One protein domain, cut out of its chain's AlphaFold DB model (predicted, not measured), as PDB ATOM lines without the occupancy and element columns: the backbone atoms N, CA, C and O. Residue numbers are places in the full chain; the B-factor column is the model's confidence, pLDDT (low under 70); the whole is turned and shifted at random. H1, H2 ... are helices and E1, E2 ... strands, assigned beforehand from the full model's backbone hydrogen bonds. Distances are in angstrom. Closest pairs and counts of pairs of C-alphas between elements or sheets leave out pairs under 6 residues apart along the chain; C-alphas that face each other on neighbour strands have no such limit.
ATOM      1  N   PHE A   3     -10.151 -11.428 -45.686       93.38
ATOM      2  CA  PHE A   3     -10.229 -12.882 -45.707       93.38
ATOM      3  C   PHE A   3     -11.677 -13.268 -45.457       93.38
ATOM      4  O   PHE A   3     -12.315 -12.783 -44.517       93.38
ATOM      5  N   LYS A   4     -12.206 -14.099 -46.342       94.81
ATOM      6  CA  LYS A   4     -13.599 -14.514 -46.336       94.81
ATOM      7  C   LYS A   4     -13.635 -16.020 -46.497       94.81
ATOM      8  O   LYS A   4     -12.962 -16.532 -47.390       94.81
ATOM      9  N   ASP A   5     -14.431 -16.687 -45.676       94.75
ATOM     10  CA  ASP A   5     -14.670 -18.104 -45.876       94.75
ATOM     11  C   ASP A   5     -15.506 -18.331 -47.143       94.75
ATOM     12  O   ASP A   5     -16.447 -17.588 -47.454       94.75
ATOM     13  N   THR A   6     -15.145 -19.352 -47.910       91.06
ATOM     14  CA  THR A   6     -15.833 -19.654 -49.165       91.06
ATOM     15  C   THR A   6     -17.132 -20.423 -48.941       91.06
ATOM     16  O   THR A   6     -18.031 -20.305 -49.773       91.06
ATOM     17  N   ILE A   7     -17.283 -21.153 -47.835       91.69
ATOM     18  CA  ILE A   7     -18.452 -21.999 -47.574       91.69
ATOM     19  C   ILE A   7     -19.539 -21.175 -46.877       91.69
ATOM     20  O   ILE A   7     -20.590 -20.920 -47.465       91.69
ATOM     21  N   THR A   8     -19.256 -20.664 -45.680       94.81
ATOM     22  CA  THR A   8     -20.184 -19.888 -44.838       94.81
ATOM     23  C   THR A   8     -20.383 -18.460 -45.334       94.81
ATOM     24  O   THR A   8     -21.348 -17.791 -44.970       94.81
ATOM     25  N   LYS A   9     -19.478 -17.973 -46.192       94.31
ATOM     26  CA  LYS A   9     -19.420 -16.582 -46.671       94.31
ATOM     27  C   LYS A   9     -19.132 -15.556 -45.572       94.31
ATOM     28  O   LYS A   9     -19.265 -14.352 -45.825       94.31
ATOM     29  N   GLU A  10     -18.679 -15.988 -44.404       95.88
ATOM     30  CA  GLU A  10     -18.329 -15.092 -43.309       95.88
ATOM     31  C   GLU A  10     -17.036 -14.321 -43.574       95.88
ATOM     32  O   GLU A  10     -16.107 -14.779 -44.244       95.88
ATOM     33  N   LYS A  11     -16.978 -13.100 -43.042       95.88
ATOM     34  CA  LYS A  11     -15.791 -12.243 -43.095       95.88
ATOM     35  C   LYS A  11     -14.908 -12.591 -41.898       95.88
ATOM     36  O   LYS A  11     -15.130 -12.059 -40.817       95.88
ATOM     37  N   LEU A  12     -13.921 -13.456 -42.106       95.69
ATOM     38  CA  LEU A  12     -13.060 -13.962 -41.035       95.69
ATOM     39  C   LEU A  12     -12.115 -12.887 -40.484       95.69
ATOM     40  O   LEU A  12     -11.895 -12.792 -39.280       95.69
ATOM     41  N   LEU A  13     -11.541 -12.068 -41.373       95.25
ATOM     42  CA  LEU A  13     -10.527 -11.088 -40.995       95.25
ATOM     43  C   LEU A  13     -10.480  -9.921 -41.976       95.25
ATOM     44  O   LEU A  13     -10.521 -10.113 -43.193       95.25
ATOM     45  N   LYS A  14     -10.369  -8.695 -41.459       95.19
ATOM     46  CA  LYS A  14     -10.291  -7.476 -42.270       95.19
ATOM     47  C   LYS A  14      -9.154  -6.575 -41.803       95.19
ATOM     48  O   LYS A  14      -8.998  -6.327 -40.615       95.19
ATOM     49  N   TYR A  15      -8.444  -6.006 -42.768       94.00
ATOM     50  CA  TYR A  15      -7.442  -4.973 -42.532       94.00
ATOM     51  C   TYR A  15      -7.721  -3.755 -43.405       94.00
ATOM     52  O   TYR A  15      -7.895  -3.879 -44.626       94.00
ATOM     53  N   TYR A  16      -7.714  -2.576 -42.792       94.50
ATOM     54  CA  TYR A  16      -7.680  -1.305 -43.506       94.50
ATOM     55  C   TYR A  16      -6.219  -0.971 -43.778       94.50
ATOM     56  O   TYR A  16      -5.437  -0.776 -42.857       94.50
ATOM     57  N   VAL A  17      -5.833  -0.999 -45.051       91.31
ATOM     58  CA  VAL A  17      -4.431  -0.885 -45.463       91.31
ATOM     59  C   VAL A  17      -4.345   0.064 -46.641       91.31
ATOM     60  O   VAL A  17      -5.168  -0.015 -47.553       91.31
ATOM     61  N   LYS A  18      -3.343   0.948 -46.628       91.69
ATOM     62  CA  LYS A  18      -3.061   1.842 -47.759       91.69
ATOM     63  C   LYS A  18      -2.551   1.045 -48.959       91.69
ATOM     64  O   LYS A  18      -3.047   1.209 -50.063       91.69
ATOM     65  N   ASN A  19      -1.615   0.131 -48.700       86.50
ATOM     66  CA  ASN A  19      -1.053  -0.788 -49.681       86.50
ATOM     67  C   ASN A  19      -1.150  -2.219 -49.152       86.50
ATOM     68  O   ASN A  19      -0.865  -2.480 -47.985       86.50
ATOM     69  N   GLN A  20      -1.533  -3.155 -50.013       83.44
ATOM     70  CA  GLN A  20      -1.508  -4.578 -49.684       83.44
ATOM     71  C   GLN A  20      -0.101  -5.125 -49.937       83.44
ATOM     72  O   GLN A  20       0.377  -5.068 -51.073       83.44
ATOM     73  N   THR A  21       0.539  -5.663 -48.901       85.94
ATOM     74  CA  THR A  21       1.895  -6.228 -48.952       85.94
ATOM     75  C   THR A  21       1.874  -7.713 -48.605       85.94
ATOM     76  O   THR A  21       0.967  -8.193 -47.926       85.94
ATOM     77  N   ASN A  22       2.894  -8.455 -49.036       82.69
ATOM     78  CA  ASN A  22       3.006  -9.889 -48.745       82.69
ATOM     79  C   ASN A  22       3.133 -10.168 -47.240       82.69
ATOM     80  O   ASN A  22       2.621 -11.172 -46.754       82.69
ATOM     81  N   ALA A  23       3.775  -9.262 -46.496       87.19
ATOM     82  CA  ALA A  23       3.884  -9.358 -45.045       87.19
ATOM     83  C   ALA A  23       2.502  -9.358 -44.374       87.19
ATOM     84  O   ALA A  23       2.232 -10.209 -43.531       87.19
ATOM     85  N   LEU A  24       1.596  -8.479 -44.819       89.19
ATOM     86  CA  LEU A  24       0.229  -8.408 -44.294       89.19
ATOM     87  C   LEU A  24      -0.558  -9.695 -44.560       89.19
ATOM     88  O   LEU A  24      -1.351 -10.119 -43.724       89.19
ATOM     89  N   TYR A  25      -0.333 -10.336 -45.707       87.44
ATOM     90  CA  TYR A  25      -0.938 -11.633 -45.992       87.44
ATOM     91  C   TYR A  25      -0.428 -12.727 -45.056       87.44
ATOM     92  O   TYR A  25      -1.241 -13.447 -44.484       87.44
ATOM     93  N   LYS A  26       0.896 -12.839 -44.877       88.12
ATOM     94  CA  LYS A  26       1.495 -13.813 -43.948       88.12
ATOM     95  C   LYS A  26       0.980 -13.604 -42.524       88.12
ATOM     96  O   LYS A  26       0.607 -14.572 -41.873       88.12
ATOM     97  N   GLN A  27       0.885 -12.348 -42.093       91.94
ATOM     98  CA  GLN A  27       0.308 -11.979 -40.804       91.94
ATOM     99  C   GLN A  27      -1.151 -12.438 -40.681       91.94
ATOM    100  O   GLN A  27      -1.488 -13.116 -39.718       91.94
ATOM    101  N   GLY A  28      -2.005 -12.130 -41.663       92.50
ATOM    102  CA  GLY A  28      -3.412 -12.538 -41.617       92.50
ATOM    103  C   GLY A  28      -3.612 -14.049 -41.627       92.50
ATOM    104  O   GLY A  28      -4.501 -14.561 -40.960       92.50
ATOM    105  N   ILE A  29      -2.756 -14.773 -42.345       90.06
ATOM    106  CA  ILE A  29      -2.761 -16.238 -42.365       90.06
ATOM    107  C   ILE A  29      -2.371 -16.801 -41.001       90.06
ATOM    108  O   ILE A  29      -3.020 -17.731 -40.533       90.06
ATOM    109  N   GLN A  30      -1.344 -16.238 -40.361       92.06
ATOM    110  CA  GLN A  30      -0.947 -16.659 -39.023       92.06
ATOM    111  C   GLN A  30      -2.060 -16.385 -38.007       92.06
ATOM    112  O   GLN A  30      -2.427 -17.285 -37.267       92.06
ATOM    113  N   GLU A  31      -2.687 -15.209 -38.059       95.69
ATOM    114  CA  GLU A  31      -3.795 -14.860 -37.163       95.69
ATOM    115  C   GLU A  31      -4.993 -15.815 -37.307       95.69
ATOM    116  O   GLU A  31      -5.652 -16.151 -36.324       95.69
ATOM    117  N   LEU A  32      -5.286 -16.276 -38.527       94.69
ATOM    118  CA  LEU A  32      -6.317 -17.292 -38.749       94.69
ATOM    119  C   LEU A  32      -5.910 -18.650 -38.161       94.69
ATOM    120  O   LEU A  32      -6.731 -19.296 -37.515       94.69
ATOM    121  N   LYS A  33      -4.649 -19.066 -38.317       93.19
ATOM    122  CA  LYS A  33      -4.145 -20.305 -37.701       93.19
ATOM    123  C   LYS A  33      -4.187 -20.248 -36.173       93.19
ATOM    124  O   LYS A  33      -4.602 -21.218 -35.551       93.19
ATOM    125  N   ASP A  34      -3.835 -19.108 -35.585       96.44
ATOM    126  CA  ASP A  34      -3.874 -18.888 -34.132       96.44
ATOM    127  C   ASP A  34      -5.313 -18.937 -33.586       96.44
ATOM    128  O   ASP A  34      -5.542 -19.295 -32.435       96.44
ATOM    129  N   LYS A  35      -6.301 -18.630 -34.434       95.44
ATOM    130  CA  LYS A  35      -7.739 -18.799 -34.166       95.44
ATOM    131  C   LYS A  35      -8.251 -20.218 -34.463       95.44
ATOM    132  O   LYS A  35      -9.460 -20.417 -34.540       95.44
ATOM    133  N   CYS A  36      -7.350 -21.184 -34.633       94.50
ATOM    134  CA  CYS A  36      -7.639 -22.589 -34.931       94.50
ATOM    135  C   CYS A  36      -8.343 -22.833 -36.279       94.50
ATOM    136  O   CYS A  36      -9.011 -23.853 -36.440       94.50
ATOM    137  N   PHE A  37      -8.194 -21.939 -37.262       93.75
ATOM    138  CA  PHE A  37      -8.658 -22.226 -38.621       93.75
ATOM    139  C   PHE A  37      -7.663 -23.122 -39.362       93.75
ATOM    140  O   PHE A  37      -6.473 -22.812 -39.464       93.75
ATOM    141  N   GLU A  38      -8.179 -24.190 -39.966       92.06
ATOM    142  CA  GLU A  38      -7.453 -24.977 -40.956       92.06
ATOM    143  C   GLU A  38      -7.619 -24.345 -42.341       92.06
ATOM    144  O   GLU A  38      -8.730 -24.090 -42.811       92.06
ATOM    145  N   ILE A  39      -6.499 -24.057 -43.005       90.75
ATOM    146  CA  ILE A  39      -6.510 -23.399 -44.309       90.75
ATOM    147  C   ILE A  39      -6.251 -24.432 -45.398       90.75
ATOM    148  O   ILE A  39      -5.111 -24.835 -45.618       90.75
ATOM    149  N   MET A  40      -7.312 -24.790 -46.119       92.31
ATOM    150  CA  MET A  40      -7.252 -25.788 -47.189       92.31
ATOM    151  C   MET A  40      -6.699 -25.231 -48.500       92.31
ATOM    152  O   MET A  40      -5.977 -25.919 -49.212       92.31
ATOM    153  N   ALA A  41      -7.066 -23.997 -48.851       91.50
ATOM    154  CA  ALA A  41      -6.664 -23.357 -50.097       91.50
ATOM    155  C   ALA A  41      -6.870 -21.840 -50.032       91.50
ATOM    156  O   ALA A  41      -7.638 -21.326 -49.215       91.50
ATOM    157  N   PHE A  42      -6.239 -21.120 -50.955       89.69
ATOM    158  CA  PHE A  42      -6.432 -19.686 -51.143       89.69
ATOM    159  C   PHE A  42      -6.969 -19.364 -52.535       89.69
ATOM    160  O   PHE A  42      -6.487 -19.887 -53.536       89.69
ATOM    161  N   VAL A  43      -7.898 -18.408 -52.603       90.94
ATOM    162  CA  VAL A  43      -8.319 -17.769 -53.856       90.94
ATOM    163  C   VAL A  43      -7.996 -16.278 -53.779       90.94
ATOM    164  O   VAL A  43      -8.516 -15.579 -52.909       90.94
ATOM    165  N   CYS A  44      -7.135 -15.775 -54.666       88.38
ATOM    166  CA  CYS A  44      -6.633 -14.394 -54.597       88.38
ATOM    167  C   CYS A  44      -6.660 -13.657 -55.944       88.38
ATOM    168  O   CYS A  44      -7.067 -14.189 -56.970       88.38
ATOM    169  N   ASP A  45      -6.238 -12.396 -55.953       83.06
ATOM    170  CA  ASP A  45      -6.327 -11.481 -57.093       83.06
ATOM    171  C   ASP A  45      -5.287 -11.689 -58.205       83.06
ATOM    172  O   ASP A  45      -5.317 -10.968 -59.201       83.06
ATOM    173  N   GLY A  46      -4.417 -12.698 -58.091       72.69
ATOM    174  CA  GLY A  46      -3.420 -13.026 -59.119       72.69
ATOM    175  C   GLY A  46      -2.045 -12.403 -58.897       72.69
ATOM    176  O   GLY A  46      -1.243 -12.311 -59.825       72.69
ATOM    177  N   ARG A  47      -1.735 -11.969 -57.671       76.44
ATOM    178  CA  ARG A  47      -0.392 -11.494 -57.309       76.44
ATOM    179  C   ARG A  47       0.625 -12.628 -57.428       76.44
ATOM    180  O   ARG A  47       0.707 -13.482 -56.549       76.44
ATOM    181  N   LYS A  48       1.432 -12.590 -58.494       67.44
ATOM    182  CA  LYS A  48       2.406 -13.630 -58.877       67.44
ATOM    183  C   LYS A  48       3.238 -14.174 -57.708       67.44
ATOM    184  O   LYS A  48       3.325 -15.380 -57.535       67.44
ATOM    185  N   TRP A  49       3.783 -13.293 -56.867       65.81
ATOM    186  CA  TRP A  49       4.595 -13.697 -55.712       65.81
ATOM    187  C   TRP A  49       3.799 -14.360 -54.585       65.81
ATOM    188  O   TRP A  49       4.316 -15.243 -53.910       65.81
ATOM    189  N   PHE A  50       2.540 -13.967 -54.380       71.19
ATOM    190  CA  PHE A  50       1.681 -14.596 -53.378       71.19
ATOM    191  C   PHE A  50       1.326 -16.033 -53.787       71.19
ATOM    192  O   PHE A  50       1.359 -16.922 -52.944       71.19
ATOM    193  N   LEU A  51       1.077 -16.271 -55.081       65.19
ATOM    194  CA  LEU A  51       0.806 -17.610 -55.628       65.19
ATOM    195  C   LEU A  51       1.961 -18.598 -55.387       65.19
ATOM    196  O   LEU A  51       1.723 -19.791 -55.282       65.19
ATOM    197  N   GLN A  52       3.195 -18.097 -55.283       69.81
ATOM    198  CA  GLN A  52       4.408 -18.899 -55.088       69.81
ATOM    199  C   GLN A  52       4.854 -18.992 -53.620       69.81
ATOM    200  O   GLN A  52       5.816 -19.684 -53.317       69.81
ATOM    201  N   SER A  53       4.196 -18.278 -52.701       72.38
ATOM    202  CA  SER A  53       4.660 -18.150 -51.309       72.38
ATOM    203  C   SER A  53       4.199 -19.281 -50.378       72.38
ATOM    204  O   SER A  53       4.592 -19.284 -49.212       72.38
ATOM    205  N   PHE A  54       3.355 -20.205 -50.851       74.69
ATOM    206  CA  PHE A  54       2.767 -21.275 -50.038       74.69
ATOM    207  C   PHE A  54       3.001 -22.627 -50.705       74.69
ATOM    208  O   PHE A  54       2.224 -23.048 -51.552       74.69
ATOM    209  N   GLU A  55       4.077 -23.307 -50.316       72.00
ATOM    210  CA  GLU A  55       4.468 -24.589 -50.920       72.00
ATOM    211  C   GLU A  55       3.457 -25.713 -50.638       72.00
ATOM    212  O   GLU A  55       3.233 -26.566 -51.488       72.00
ATOM    213  N   ASN A  56       2.787 -25.671 -49.480       83.00
ATOM    214  CA  ASN A  56       1.914 -26.755 -49.011       83.00
ATOM    215  C   ASN A  56       0.414 -26.433 -49.060       83.00
ATOM    216  O   ASN A  56      -0.398 -27.262 -48.663       83.00
ATOM    217  N   ILE A  57       0.030 -25.227 -49.488       87.31
ATOM    218  CA  ILE A  57      -1.378 -24.816 -49.549       87.31
ATOM    219  C   ILE A  57      -1.691 -24.430 -50.992       87.31
ATOM    220  O   ILE A  57      -1.103 -23.466 -51.484       87.31
ATOM    221  N   PRO A  58      -2.625 -25.122 -51.665       89.06
ATOM    222  CA  PRO A  58      -3.062 -24.753 -53.001       89.06
ATOM    223  C   PRO A  58      -3.497 -23.287 -53.074       89.06
ATOM    224  O   PRO A  58      -4.336 -22.822 -52.298       89.06
ATOM    225  N   VAL A  59      -2.951 -22.555 -54.044       87.62
ATOM    226  CA  VAL A  59      -3.347 -21.175 -54.331       87.62
ATOM    227  C   VAL A  59      -3.883 -21.088 -55.751       87.62
ATOM    228  O   VAL A  59      -3.223 -21.488 -56.706       87.62
ATOM    229  N   GLN A  60      -5.060 -20.493 -55.900       88.31
ATOM    230  CA  GLN A  60      -5.684 -20.230 -57.186       88.31
ATOM    231  C   GLN A  60      -5.913 -18.729 -57.374       88.31
ATOM    232  O   GLN A  60      -6.348 -18.009 -56.473       88.31
ATOM    233  N   MET A  61      -5.683 -18.234 -58.588       89.81
ATOM    234  CA  MET A  61      -6.165 -16.910 -58.962       89.81
ATOM    235  C   MET A  61      -7.688 -16.936 -59.149       89.81
ATOM    236  O   MET A  61      -8.227 -17.801 -59.834       89.81
ATOM    237  N   CYS A  62      -8.390 -15.949 -58.603       91.19
ATOM    238  CA  CYS A  62      -9.835 -15.816 -58.702       91.19
ATOM    239  C   CYS A  62     -10.285 -15.753 -60.165       91.19
ATOM    240  O   CYS A  62      -9.951 -14.813 -60.887       91.19
TER     241      CYS A  62
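This is residues 3 to 62 of the 107 residues of an uncharacterized protein of Capnocytophaga leadbetteri (UniProt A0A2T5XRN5). A small rounded model is built round one longer helix, H1, with the short strand E1 beside it at Gly 28 and, near its first residue, Asn 22, the short helix H2, which lies along the chain between E2 and E3, the two parallel strands of a tiny sheet. The first residues, 3 to 4, fold together with E1 as a short antiparallel pairing, and loops join the rest. The printed part has 60 residues, with two named helices and three named strands in the order E1, H1, E2, H2, E3; the class is mixed, helices and strands, though under half of the residues, 27, are in named elements. The whole is compact, with a radius of gyration of the C-alphas of 11.3 A and spans of 27 by 27 by 20 A.

Start at C-alpha 3, at (-10.229, -12.882, -45.707), and go on to E1, residues 11 to 14, 7.3 A from first to last C-alpha. Next find C-alpha 22 at (3.006, -9.889, -48.745), where H1 begins; it takes residues 22 to 34 and runs 18.5 A. E2 follows at residues 42 to 44, 6.3 A long, then H2 at residues 48 to 51, 5.4 A long. Last comes E3, residues 59 to 61, 6.9 A long, which ends at C-alpha 61, at (-6.165, -16.910, -58.962).

Look first at E2 and E3, parallel neighbours at 26 degrees, where C-alphas 42 and 59 face each other at 4.7 A. Across this pair, N 60 and O 42 are 2.8 A apart and N 44 and O 60 are 3.0 A apart, both within hydrogen-bond range. E2, H2 and E3 form a strand-helix-strand unit, two parallel neighbour strands with a helix between them along the chain, and its crossover is right-handed. The closest C-alphas of H2 and E3 are those of Leu 51 and Val 59, 5.6 A apart, while E2 and H2 are near each other, with 5 pairs of C-alphas within 10 A. Moving outward, H1 and H2 are close but not clearly touching; their closest C-alphas, those of Asn 22 and Phe 50, are 6.7 A apart. The closest C-alphas of E1 and H1 are those of Leu 13 and Gly 28, 7.3 A apart. E1 pairs with no named strand, but residues 3 to 4 pair antiparallel with its residues 11 to 13. E1 is apart from E2, H2 and E3, and H1 is apart from E3. In H1 each O i to N i+4 pair is within hydrogen-bond range; H2, with 4 residues, is too short for such a pair.

The two C-alphas farthest apart are those of Lys 18, in the link from E1 to H1, and Asn 56, in the link from H2 to E3, at 29.1 A. The printed part has no cut, and no link is long; the one from E2 to H2 is tight. Read the B-factor column for the pLDDT: its mean over the printed part is 87.8, and it falls under 70 at residues 48 to 49 and 51 to 52, of which 48, 49 and 51 belong to H2.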